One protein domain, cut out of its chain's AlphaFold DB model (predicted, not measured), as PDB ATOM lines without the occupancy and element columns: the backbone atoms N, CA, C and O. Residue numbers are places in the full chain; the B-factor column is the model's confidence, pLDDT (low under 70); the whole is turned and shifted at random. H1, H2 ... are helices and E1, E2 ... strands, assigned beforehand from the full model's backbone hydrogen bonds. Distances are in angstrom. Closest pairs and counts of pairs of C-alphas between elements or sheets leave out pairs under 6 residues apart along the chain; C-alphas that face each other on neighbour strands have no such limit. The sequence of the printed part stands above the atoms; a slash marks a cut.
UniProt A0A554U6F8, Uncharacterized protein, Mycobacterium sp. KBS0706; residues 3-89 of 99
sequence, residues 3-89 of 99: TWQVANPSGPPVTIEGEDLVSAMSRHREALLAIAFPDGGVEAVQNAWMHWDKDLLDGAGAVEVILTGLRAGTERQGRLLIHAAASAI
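Overview. This is residues 3 to 89 of the 99 residues of an uncharacterized protein of Mycobacterium sp. KBS0706 (UniProt A0A554U6F8). A five-stranded antiparallel sheet, strongly twisted and curled like part of a barrel, curls round the short helix H2. Its long strands E3, E4 and E5 form a ribbon, the short hairpin of E1 and E2 joins the ribbon near the end of E5, and helix H1 packs beside E2. The 87 printed residues hold two named helices and five named strands, in the order E1, E2, H1, H2, E3, E4, E5, and the class is mixed, helices and strands. The sheet's order is E2, E1, E5, E4, E3. The whole is compact, with a radius of gyration of the C-alphas of 12.7 A and spans of 38 by 26 by 24 A.

Along the chain. Start in the sheet with E5, residues 74 to 83, which runs 29.9 A from C-alpha 74 at (635.433, 461.133, 485.209) to C-alpha 83 at (626.657, 446.214, 460.800). Beside it look for E4, residues 62 to 71, 27.6 A long, and then E3, residues 44 to 53, 26.2 A long, which bends by 53 degrees at residue 47. Find C-alpha 3 at (632.785, 449.118, 453.758), where E1, residues 3 to 6, begins; E2 is residues 14 to 18, 13.6 A long. The helices are H1, residues 21 to 27, and H2, residues 29 to 36, 10.3 A long.

Arrangement. E3, E4 and E5 are a meander, each strand the antiparallel neighbour of the one before; N 49 and O 66 stand 2.8 A apart between E3 and E4, and N 67 and O 78 2.8 A apart between E4 and E5. E5 is staggered: it pairs with E4 over residues 74 to 82 and with E1 over residues 82 to 83, where N 83 and O 5 are 2.8 A apart. E1 and E2 form a hairpin, with N 6 and O 14 at 2.8 A. E2 and E3 are the edge strands and are apart. Look at H2 on the sheet: the closest C-alphas of H2 and E5 are those of Ala 36 and Gly 78, 4.4 A apart. H1 is on the sheet too, with the C-alphas of Gly 18 in E2 and Ala 24 closest at 4.1 A. H1 and H2 with the sheet make two layers, helices on one face of a sheet. H1 and H2 are close but not clearly touching, their closest C-alphas, of Met 25 and Leu 32, 7.3 A apart. In H1 and H2 every O i to N i+4 pair is within hydrogen-bond range.

Size, cuts and confidence. The two C-alphas farthest apart are those of Ala 72 and Ser 87, 38.2 A. The printed part has no cut, and no link is long. Mean pLDDT of the printed part is 88.9; look for values under 70 at residues 88 to 89.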
ATOM      1  N   THR A   3     633.602 448.050 453.172       92.00
ATOM      2  CA  THR A   3     632.785 449.118 453.758       92.00
ATOM      3  C   THR A   3     631.891 448.542 454.843       92.00
ATOM      4  O   THR A   3     631.413 447.413 454.727       92.00
ATOM      5  N   TRP A   4     631.670 449.329 455.891       93.06
ATOM      6  CA  TRP A   4     630.788 448.988 456.999       93.06
ATOM      7  C   TRP A   4     629.902 450.172 457.346       93.06
ATOM      8  O   TRP A   4     630.286 451.329 457.172       93.06
ATOM      9  N   GLN A   5     628.722 449.868 457.871       95.12
ATOM     10  CA  GLN A   5     627.762 450.863 458.318       95.12
ATOM     11  C   GLN A   5     627.715 450.872 459.843       95.12
ATOM     12  O   GLN A   5     627.544 449.833 460.476       95.12
ATOM     13  N   VAL A   6     627.855 452.054 460.427       95.38
ATOM     14  CA  VAL A   6     627.796 452.288 461.867       95.38
ATOM     15  C   VAL A   6     626.469 452.952 462.191       95.38
ATOM     16  O   VAL A   6     626.128 453.993 461.621       95.38
ATOM     17  N   ALA A   7     625.707 452.346 463.097       94.50
ATOM     18  CA  ALA A   7     624.459 452.917 463.566       94.50
ATOM     19  C   ALA A   7     624.745 454.202 464.355       94.50
ATOM     20  O   ALA A   7     625.643 454.251 465.195       94.50
ATOM     21  N   ASN A   8     623.954 455.237 464.089       92.88
ATOM     22  CA  ASN A   8     624.056 456.524 464.757       92.88
ATOM     23  C   ASN A   8     622.677 456.882 465.326       92.88
ATOM     24  O   ASN A   8     621.788 457.235 464.557       92.88
ATOM     25  N   PRO A   9     622.460 456.792 466.646       87.19
ATOM     26  CA  PRO A   9     621.149 457.077 467.229       87.19
ATOM     27  C   PRO A   9     620.753 458.558 467.111       87.19
ATOM     28  O   PRO A   9     619.573 458.887 467.191       87.19
ATOM     29  N   SER A  10     621.724 459.447 466.897       87.00
ATOM     30  CA  SER A  10     621.523 460.897 466.835       87.00
ATOM     31  C   SER A  10     621.365 461.429 465.405       87.00
ATOM     32  O   SER A  10     621.274 462.642 465.215       87.00
ATOM     33  N   GLY A  11     621.372 460.569 464.381       88.81
ATOM     34  CA  GLY A  11     621.356 461.013 462.989       88.81
ATOM     35  C   GLY A  11     621.390 459.880 461.962       88.81
ATOM     36  O   GLY A  11     621.064 458.740 462.279       88.81
ATOM     37  N   PRO A  12     621.757 460.169 460.700       91.75
ATOM     38  CA  PRO A  12     621.920 459.124 459.701       91.75
ATOM     39  C   PRO A  12     623.090 458.195 460.072       91.75
ATOM     40  O   PRO A  12     624.075 458.658 460.666       91.75
ATOM     41  N   PRO A  13     623.019 456.904 459.696       92.62
ATOM     42  CA  PRO A  13     624.138 455.981 459.837       92.62
ATOM     43  C   PRO A  13     625.397 456.499 459.138       92.62
ATOM     44  O   PRO A  13     625.315 457.170 458.107       92.62
ATOM     45  N   VAL A  14     626.561 456.147 459.676       94.62
ATOM     46  CA  VAL A  14     627.860 456.556 459.130       94.62
ATOM     47  C   VAL A  14     628.518 455.380 458.427       94.62
ATOM     48  O   VAL A  14     628.602 454.289 458.982       94.62
ATOM     49  N   THR A  15     629.011 455.603 457.214       95.50
ATOM     50  CA  THR A  15     629.794 454.604 456.482       95.50
ATOM     51  C   THR A  15     631.278 454.786 456.782       95.50
ATOM     52  O   THR A  15     631.794 455.899 456.687       95.50
ATOM     53  N   ILE A  16     631.960 453.693 457.115       93.50
ATOM     54  CA  ILE A  16     633.415 453.635 457.286       93.50
ATOM     55  C   ILE A  16     634.017 452.646 456.290       93.50
ATOM     56  O   ILE A  16     633.375 451.662 455.916       93.50
ATOM     57  N   GLU A  17     635.254 452.887 455.868       93.12
ATOM     58  CA  GLU A  17     635.934 452.041 454.887       93.12
ATOM     59  C   GLU A  17     637.389 451.748 455.261       93.12
ATOM     60  O   GLU A  17     638.088 452.567 455.859       93.12
ATOM     61  N   GLY A  18     637.858 450.555 454.898       88.38
ATOM     62  CA  GLY A  18     639.198 450.088 455.243       88.38
ATOM     63  C   GLY A  18     639.551 448.744 454.618       88.38
ATOM     64  O   GLY A  18     638.764 448.138 453.887       88.38
ATOM     65  N   GLU A  19     640.775 448.284 454.866       87.69
ATOM     66  CA  GLU A  19     641.225 446.946 454.459       87.69
ATOM     67  C   GLU A  19     640.563 445.866 455.327       87.69
ATOM     68  O   GLU A  19     640.015 444.890 454.807       87.69
ATOM     69  N   ASP A  20     640.516 446.133 456.632       86.38
ATOM     70  CA  ASP A  20     639.782 445.407 457.664       86.38
ATOM     71  C   ASP A  20     639.013 446.391 458.573       86.38
ATOM     72  O   ASP A  20     639.165 447.615 458.465       86.38
ATOM     73  N   LEU A  21     638.168 445.851 459.459       86.00
ATOM     74  CA  LEU A  21     637.302 446.648 460.329       86.00
ATOM     75  C   LEU A  21     638.092 447.526 461.312       86.00
ATOM     76  O   LEU A  21     637.693 448.659 461.566       86.00
ATOM     77  N   VAL A  22     639.218 447.043 461.848       85.50
ATOM     78  CA  VAL A  22     640.038 447.814 462.797       85.50
ATOM     79  C   VAL A  22     640.675 449.002 462.082       85.50
ATOM     80  O   VAL A  22     640.561 450.132 462.546       85.50
ATOM     81  N   SER A  23     641.243 448.768 460.900       85.62
ATOM     82  CA  SER A  23     641.816 449.803 460.044       85.62
ATOM     83  C   SER A  23     640.777 450.858 459.641       85.62
ATOM     84  O   SER A  23     641.083 452.053 459.625       85.62
ATOM     85  N   ALA A  24     639.537 450.443 459.353       89.38
ATOM     86  CA  ALA A  24     638.429 451.364 459.103       89.38
ATOM     87  C   ALA A  24     638.091 452.199 460.351       89.38
ATOM     88  O   ALA A  24     637.968 453.420 460.263       89.38
ATOM     89  N   MET A  25     638.002 451.575 461.530       89.19
ATOM     90  CA  MET A  25     637.733 452.295 462.779       89.19
ATOM     91  C   MET A  25     638.821 453.324 463.111       89.19
ATOM     92  O   MET A  25     638.489 454.457 463.449       89.19
ATOM     93  N   SER A  26     640.101 452.980 462.947       87.69
ATOM     94  CA  SER A  26     641.218 453.913 463.163       87.69
ATOM     95  C   SER A  26     641.176 455.102 462.209       87.69
ATOM     96  O   SER A  26     641.321 456.247 462.633       87.69
ATOM     97  N   ARG A  27     640.912 454.865 460.918       89.88
ATOM     98  CA  ARG A  27     640.815 455.941 459.922       89.88
ATOM     99  C   ARG A  27     639.668 456.911 460.215       89.88
ATOM    100  O   ARG A  27     639.804 458.105 459.967       89.88
ATOM    101  N   HIS A  28     638.553 456.403 460.731       92.56
ATOM    102  CA  HIS A  28     637.332 457.172 460.983       92.56
ATOM    103  C   HIS A  28     637.110 457.492 462.473       92.56
ATOM    104  O   HIS A  28     635.998 457.843 462.874       92.56
ATOM    105  N   ARG A  29     638.165 457.409 463.291       90.62
ATOM    106  CA  ARG A  29     638.127 457.528 464.756       90.62
ATOM    107  C   ARG A  29     637.313 458.711 465.268       90.62
ATOM    108  O   ARG A  29     636.483 458.536 466.152       90.62
ATOM    109  N   GLU A  30     637.538 459.911 464.740       89.62
ATOM    110  CA  GLU A  30     636.871 461.123 465.235       89.62
ATOM    111  C   GLU A  30     635.349 461.067 465.048       89.62
ATOM    112  O   GLU A  30     634.599 461.375 465.974       89.62
ATOM    113  N   ALA A  31     634.890 460.594 463.885       91.38
ATOM    114  CA  ALA A  31     633.467 460.416 463.608       91.38
ATOM    115  C   ALA A  31     632.847 459.347 464.520       91.38
ATOM    116  O   ALA A  31     631.744 459.530 465.033       91.38
ATOM    117  N   LEU A  32     633.572 458.256 464.775       93.12
ATOM    118  CA  LEU A  32     633.128 457.200 465.683       93.12
ATOM    119  C   LEU A  32     633.058 457.682 467.136       93.12
ATOM    120  O   LEU A  32     632.085 457.399 467.827       93.12
ATOM    121  N   LEU A  33     634.023 458.474 467.605       92.25
ATOM    122  CA  LEU A  33     633.969 459.051 468.951       92.25
ATOM    123  C   LEU A  33     632.801 460.028 469.118       92.25
ATOM    124  O   LEU A  33     632.183 460.045 470.182       92.25
ATOM    125  N   ALA A  34     632.460 460.789 468.076       91.94
ATOM    126  CA  ALA A  34     631.286 461.658 468.092       91.94
ATOM    127  C   ALA A  34     629.971 460.868 468.219       91.94
ATOM    128  O   ALA A  34     629.056 461.321 468.905       91.94
ATOM    129  N   ILE A  35     629.886 459.674 467.615       94.06
ATOM    130  CA  ILE A  35     628.733 458.771 467.770       94.06
ATOM    131  C   ILE A  35     628.707 458.154 469.172       94.06
ATOM    132  O   ILE A  35     627.656 458.114 469.805       94.06
ATOM    133  N   ALA A  36     629.852 457.670 469.663       93.56
ATOM    134  CA  ALA A  36     629.935 456.981 470.949       93.56
ATOM    135  C   ALA A  36     629.696 457.911 472.148       93.56
ATOM    136  O   ALA A  36     629.211 457.461 473.186       93.56
ATOM    137  N   PHE A  37     630.038 459.196 472.018       93.19
ATOM    138  CA  PHE A  37     629.958 460.193 473.087       93.19
ATOM    139  C   PHE A  37     629.280 461.493 472.612       93.19
ATOM    140  O   PHE A  37     629.920 462.552 472.596       93.19
ATOM    141  N   PRO A  38     627.980 461.453 472.264       85.94
ATOM    142  CA  PRO A  38     627.289 462.583 471.641       85.94
ATOM    143  C   PRO A  38     627.185 463.803 472.571       85.94
ATOM    144  O   PRO A  38     627.309 464.942 472.124       85.94
ATOM    145  N   ASP A  39     627.059 463.588 473.886       82.94
ATOM    146  CA  ASP A  39     626.883 464.657 474.879       82.94
ATOM    147  C   ASP A  39     628.217 465.277 475.327       82.94
ATOM    148  O   ASP A  39     628.563 465.325 476.514       82.94
ATOM    149  N   GLY A  40     629.015 465.729 474.363       77.31
ATOM    150  CA  GLY A  40     630.242 466.497 474.586       77.31
ATOM    151  C   GLY A  40     631.531 465.683 474.718       77.31
ATOM    152  O   GLY A  40     632.501 466.186 475.282       77.31
ATOM    153  N   GLY A  41     631.560 464.455 474.196       86.44
ATOM    154  CA  GLY A  41     632.809 463.741 473.942       86.44
ATOM    155  C   GLY A  41     633.547 463.220 475.178       86.44
ATOM    156  O   GLY A  41     632.995 463.134 476.286       86.44
ATOM    157  N   VAL A  42     634.811 462.869 474.935       89.44
ATOM    158  CA  VAL A  42     635.836 462.439 475.897       89.44
ATOM    159  C   VAL A  42     637.178 463.069 475.507       89.44
ATOM    160  O   VAL A  42     637.426 463.329 474.333       89.44
ATOM    161  N   GLU A  43     638.041 463.316 476.485       89.69
ATOM    162  CA  GLU A  43     639.409 463.822 476.296       89.69
ATOM    163  C   GLU A  43     640.364 462.700 475.874       89.69
ATOM    164  O   GLU A  43     641.270 462.906 475.070       89.69
ATOM    165  N   ALA A  44     640.147 461.496 476.404       86.56
ATOM    166  CA  ALA A  44     640.932 460.313 476.088       86.56
ATOM    167  C   ALA A  44     640.053 459.062 476.128       86.56
ATOM    168  O   ALA A  44     639.165 458.950 476.971       86.56
ATOM    169  N   VAL A  45     640.334 458.104 475.245       87.94
ATOM    170  CA  VAL A  45     639.812 456.737 475.355       87.94
ATOM    171  C   VAL A  45     640.810 455.944 476.185       87.94
ATOM    172  O   VAL A  45     641.985 455.893 475.835       87.94
ATOM    173  N   GLN A  46     640.356 455.350 477.284       88.69
ATOM    174  CA  GLN A  46     641.190 454.472 478.101       88.69
ATOM    175  C   GLN A  46     641.172 453.043 477.581       88.69
ATOM    176  O   GLN A  46     642.220 452.424 477.444       88.69
ATOM    177  N   ASN A  47     639.975 452.526 477.308       86.69
ATOM    178  CA  ASN A  47     639.764 451.142 476.913       86.69
ATOM    179  C   ASN A  47     638.683 451.075 475.840       86.69
ATOM    180  O   ASN A  47     637.722 451.847 475.872       86.69
ATOM    181  N   ALA A  48     638.806 450.117 474.930       87.69
ATOM    182  CA  ALA A  48     637.736 449.764 474.016       87.69
ATOM    183  C   ALA A  48     637.674 448.249 473.853       87.69
ATOM    184  O   ALA A  48     638.701 447.602 473.659       87.69
ATOM    185  N   TRP A  49     636.472 447.699 473.927       87.12
ATOM    186  CA  TRP A  49     636.190 446.277 473.810       87.12
ATOM    187  C   TRP A  49     635.290 446.034 472.619       87.12
ATOM    188  O   TRP A  49     634.322 446.760 472.428       87.12
ATOM    189  N   MET A  50     635.604 445.007 471.839       86.69
ATOM    190  CA  MET A  50     634.852 444.645 470.644       86.69
ATOM    191  C   MET A  50     634.411 443.183 470.722       86.69
ATOM    192  O   MET A  50     635.237 442.315 471.017       86.69
ATOM    193  N   HIS A  51     633.137 442.918 470.430       87.62
ATOM    194  CA  HIS A  51     632.576 441.567 470.320       87.62
ATOM    195  C   HIS A  51     631.477 441.511 469.251       87.62
ATOM    196  O   HIS A  51     630.918 442.547 468.882       87.62
ATOM    197  N   TRP A  52     631.210 440.323 468.705       88.69
ATOM    198  CA  TRP A  52     630.086 440.119 467.789       88.69
ATOM    199  C   TRP A  52     628.881 439.572 468.547       88.69
ATOM    200  O   TRP A  52     629.004 438.587 469.270       88.69
ATOM    201  N   ASP A  53     627.708 440.138 468.295       88.75
ATOM    202  CA  ASP A  53     626.457 439.665 468.875       88.75
ATOM    203  C   ASP A  53     625.399 439.502 467.780       88.75
ATOM    204  O   ASP A  53     625.098 440.433 467.030       88.75
ATOM    205  N   LYS A  54     624.845 438.289 467.694       87.88
ATOM    206  CA  LYS A  54     623.824 437.894 466.717       87.88
ATOM    207  C   LYS A  54     622.465 438.545 466.975       87.88
ATOM    208  O   LYS A  54     621.683 438.675 466.042       87.88
ATOM    209  N   ASP A  55     622.173 438.896 468.225       90.00
ATOM    210  CA  ASP A  55     620.843 439.331 468.653       90.00
ATOM    211  C   ASP A  55     620.678 440.859 468.507       90.00
ATOM    212  O   ASP A  55     619.579 441.397 468.644       90.00
ATOM    213  N   LEU A  56     621.756 441.573 468.164       88.44
ATOM    214  CA  LEU A  56     621.725 443.003 467.874       88.44
ATOM    215  C   LEU A  56     621.093 443.308 466.511       88.44
ATOM    216  O   LEU A  56     621.097 442.485 465.594       88.44
ATOM    217  N   LEU A  57     620.591 444.545 466.384       85.94
ATOM    218  CA  LEU A  57     619.984 445.079 465.158       85.94
ATOM    219  C   LEU A  57     618.840 444.189 464.644       85.94
ATOM    220  O   LEU A  57     618.852 443.745 463.498       85.94
ATOM    221  N   ASP A  58     617.880 443.893 465.523       86.38
ATOM    222  CA  ASP A  58     616.711 443.053 465.231       86.38
ATOM    223  C   ASP A  58     617.074 441.644 464.716       86.38
ATOM    224  O   ASP A  58     616.379 441.063 463.881       86.38
ATOM    225  N   GLY A  59     618.185 441.086 465.212       83.38
ATOM    226  CA  GLY A  59     618.670 439.751 464.847       83.38
ATOM    227  C   GLY A  59     619.495 439.699 463.556       83.38
ATOM    228  O   GLY A  59     619.849 438.611 463.102       83.38
ATOM    229  N   ALA A  60     619.813 440.848 462.948       84.62
ATOM    230  CA  ALA A  60     620.734 440.910 461.813       84.62
ATOM    231  C   ALA A  60     622.194 440.630 462.220       84.62
ATOM    232  O   ALA A  60     623.014 440.262 461.375       84.62
ATOM    233  N   GLY A  61     622.505 440.790 463.507       87.44
ATOM    234  CA  GLY A  61     623.841 440.659 464.062       87.44
ATOM    235  C   GLY A  61     624.698 441.903 463.831       87.44
ATOM    236  O   GLY A  61     624.605 442.583 462.805       87.44
ATOM    237  N   ALA A  62     625.551 442.213 464.801       91.69
ATOM    238  CA  ALA A  62     626.411 443.386 464.758       91.69
ATOM    239  C   ALA A  62     627.721 443.151 465.499       91.69
ATOM    240  O   ALA A  62     627.799 442.350 466.427       91.69
ATOM    241  N   VAL A  63     628.734 443.932 465.136       91.06
ATOM    242  CA  VAL A  63     629.851 444.181 466.041       91.06
ATOM    243  C   VAL A  63     629.434 445.268 467.016       91.06
ATOM    244  O   VAL A  63     629.093 446.379 466.605       91.06
ATOM    245  N   GLU A  64     629.505 444.972 468.303       91.69
ATOM    246  CA  GLU A  64     629.404 445.974 469.349       91.69
ATOM    247  C   GLU A  64     630.803 446.383 469.808       91.69
ATOM    248  O   GLU A  64     631.634 445.541 470.153       91.69
ATOM    249  N   VAL A  65     631.041 447.695 469.848       91.25
ATOM    250  CA  VAL A  65     632.247 448.277 470.436       91.25
ATOM    251  C   VAL A  65     631.855 449.104 471.654       91.25
ATOM    252  O   VAL A  65     631.113 450.079 471.539       91.25
ATOM    253  N   ILE A  66     632.368 448.722 472.819       91.94
ATOM    254  CA  ILE A  66     632.165 449.413 474.093       91.94
ATOM    255  C   ILE A  66     633.428 450.204 474.407       91.94
ATOM    256  O   ILE A  66     634.516 449.642 474.495       91.94
ATOM    257  N   LEU A  67     633.284 451.511 474.587       92.19
ATOM    258  CA  LEU A  67     634.368 452.454 474.827       92.19
ATOM    259  C   LEU A  67     634.277 452.989 476.247       92.19
ATOM    260  O   LEU A  67     633.236 453.507 476.634       92.19
ATOM    261  N   THR A  68     635.379 452.960 476.986       93.25
ATOM    262  CA  THR A  68     635.531 453.726 478.226       93.25
ATOM    263  C   THR A  68     636.467 454.889 477.948       93.25
ATOM    264  O   THR A  68     637.642 454.688 477.634       93.25
ATOM    265  N   GLY A  69     635.957 456.111 478.051       91.88
ATOM    266  CA  GLY A  69     636.751 457.329 477.941       91.88
ATOM    267  C   GLY A  69     636.696 458.177 479.203       91.88
ATOM    268  O   GLY A  69     635.880 457.949 480.087       91.88
ATOM    269  N   LEU A  70     637.576 459.168 479.287       92.19
ATOM    270  CA  LEU A  70     637.643 460.131 480.381       92.19
ATOM    271  C   LEU A  70     637.198 461.512 479.917       92.19
ATOM    272  O   LEU A  70     637.551 461.945 478.822       92.19
ATOM    273  N   ARG A  71     636.494 462.240 480.780       90.94
ATOM    274  CA  ARG A  71     636.229 463.671 480.618       90.94
ATOM    275  C   ARG A  71     636.274 464.352 481.976       90.94
ATOM    276  O   ARG A  71     635.588 463.899 482.890       90.94
ATOM    277  N   ALA A  72     637.068 465.413 482.118       90.75
ATOM    278  CA  ALA A  72     637.270 466.109 483.390       90.75
ATOM    279  C   ALA A  72     637.584 465.148 484.561       90.75
ATOM    280  O   ALA A  72     637.053 465.287 485.663       90.75
ATOM    281  N   GLY A  73     638.397 464.117 484.300       88.81
ATOM    282  CA  GLY A  73     638.774 463.098 485.288       88.81
ATOM    283  C   GLY A  73     637.690 462.071 485.645       88.81
ATOM    284  O   GLY A  73     637.926 461.242 486.518       88.81
ATOM    285  N   THR A  74     636.527 462.094 484.988       91.19
ATOM    286  CA  THR A  74     635.433 461.133 485.209       91.19
ATOM    287  C   THR A  74     635.301 460.175 484.030       91.19
ATOM    288  O   THR A  74     635.356 460.598 482.873       91.19
ATOM    289  N   GLU A  75     635.105 458.888 484.316       93.56
ATOM    290  CA  GLU A  75     634.857 457.875 483.290       93.56
ATOM    291  C   GLU A  75     633.471 458.029 482.656       93.56
ATOM    292  O   GLU A  75     632.469 458.310 483.316       93.56
ATOM    293  N   ARG A  76     633.418 457.812 481.345       93.00
ATOM    294  CA  ARG A  76     632.200 457.747 480.546       93.00
ATOM    295  C   ARG A  76     632.258 456.512 479.672       93.00
ATOM    296  O   ARG A  76     633.289 456.231 479.063       93.00
ATOM    297  N   GLN A  77     631.129 455.827 479.564       93.38
ATOM    298  CA  GLN A  77     630.970 454.739 478.612       93.38
ATOM    299  C   GLN A  77     630.255 455.221 477.353       93.38
ATOM    300  O   GLN A  77     629.296 455.989 477.429       93.38
ATOM    301  N   GLY A  78     630.759 454.779 476.209       93.00
ATOM    302  CA  GLY A  78     630.202 455.008 474.885       93.00
ATOM    303  C   GLY A  78     630.055 453.682 474.151       93.00
ATOM    304  O   GLY A  78     630.722 452.700 474.481       93.00
ATOM    305  N   ARG A  79     629.166 453.642 473.161       93.81
ATOM    306  CA  ARG A  79     628.844 452.418 472.420       93.81
ATOM    307  C   ARG A  79     628.771 452.700 470.928       93.81
ATOM    308  O   ARG A  79     628.200 453.707 470.521       93.81
ATOM    309  N   LEU A  80     629.300 451.782 470.127       94.00
ATOM    310  CA  LEU A  80     629.132 451.748 468.677       94.00
ATOM    311  C   LEU A  80     628.545 450.407 468.264       94.00
ATOM    312  O   LEU A  80     628.934 449.367 468.792       94.00
ATOM    313  N   LEU A  81     627.641 450.450 467.291       94.69
ATOM    314  CA  LEU A  81     627.076 449.268 466.654       94.69
ATOM    315  C   LEU A  81     627.430 449.306 465.175       94.69
ATOM    316  O   LEU A  81     627.039 450.234 464.467       94.69
ATOM    317  N   ILE A  82     628.184 448.314 464.719       93.12
ATOM    318  CA  ILE A  82     628.663 448.225 463.344       93.12
ATOM    319  C   ILE A  82     628.002 447.019 462.687       93.12
ATOM    320  O   ILE A  82     628.158 445.885 463.137       93.12
ATOM    321  N   HIS A  83     627.271 447.261 461.603       92.00
ATOM    322  CA  HIS A  83     626.657 446.214 460.800       92.00
ATOM    323  C   HIS A  83     627.767 445.404 460.120       92.00
ATOM    324  O   HIS A  83     628.420 445.885 459.188       92.00
ATOM    325  N   ALA A  84     628.002 444.179 460.592       85.44
ATOM    326  CA  ALA A  84     628.972 443.261 460.008       85.44
ATOM    327  C   ALA A  84     628.595 441.799 460.283       85.44
ATOM    328  O   ALA A  84     628.055 441.459 461.337       85.44
ATOM    329  N   ALA A  85     628.937 440.918 459.341       78.69
ATOM    330  CA  ALA A  85     628.823 439.477 459.532       78.69
ATOM    331  C   ALA A  85     629.838 438.974 460.575       78.69
ATOM    332  O   ALA A  85     630.931 439.529 460.688       78.69
ATOM    333  N   ALA A  86     629.528 437.869 461.264       72.94
ATOM    334  CA  ALA A  86     630.414 437.264 462.268       72.94
ATOM    335  C   ALA A  86     631.836 436.988 461.738       72.94
ATOM    336  O   ALA A  86     632.820 437.167 462.447       72.94
ATOM    337  N   SER A  87     631.957 436.609 460.462       70.56
ATOM    338  CA  SER A  87     633.236 436.330 459.797       70.56
ATOM    339  C   SER A  87     634.081 437.572 459.495       70.56
ATOM    340  O   SER A  87     635.236 437.433 459.104       70.56
ATOM    341  N   ALA A  88     633.509 438.776 459.605       66.12
ATOM    342  CA  ALA A  88     634.215 440.034 459.366       66.12
ATOM    343  C   ALA A  88     635.055 440.473 460.576       66.12
ATOM    344  O   ALA A  88     635.914 441.344 460.440       66.12
ATOM    345  N   ILE A  89     634.838 439.856 461.742       66.06
ATOM    346  CA  ILE A  89     635.732 439.970 462.886       66.06
ATOM    347  C   ILE A  89     636.696 438.783 462.820       66.06
ATOM    348  O   ILE A  89     636.270 437.629 462.848       66.06
TER     349      ILE A  89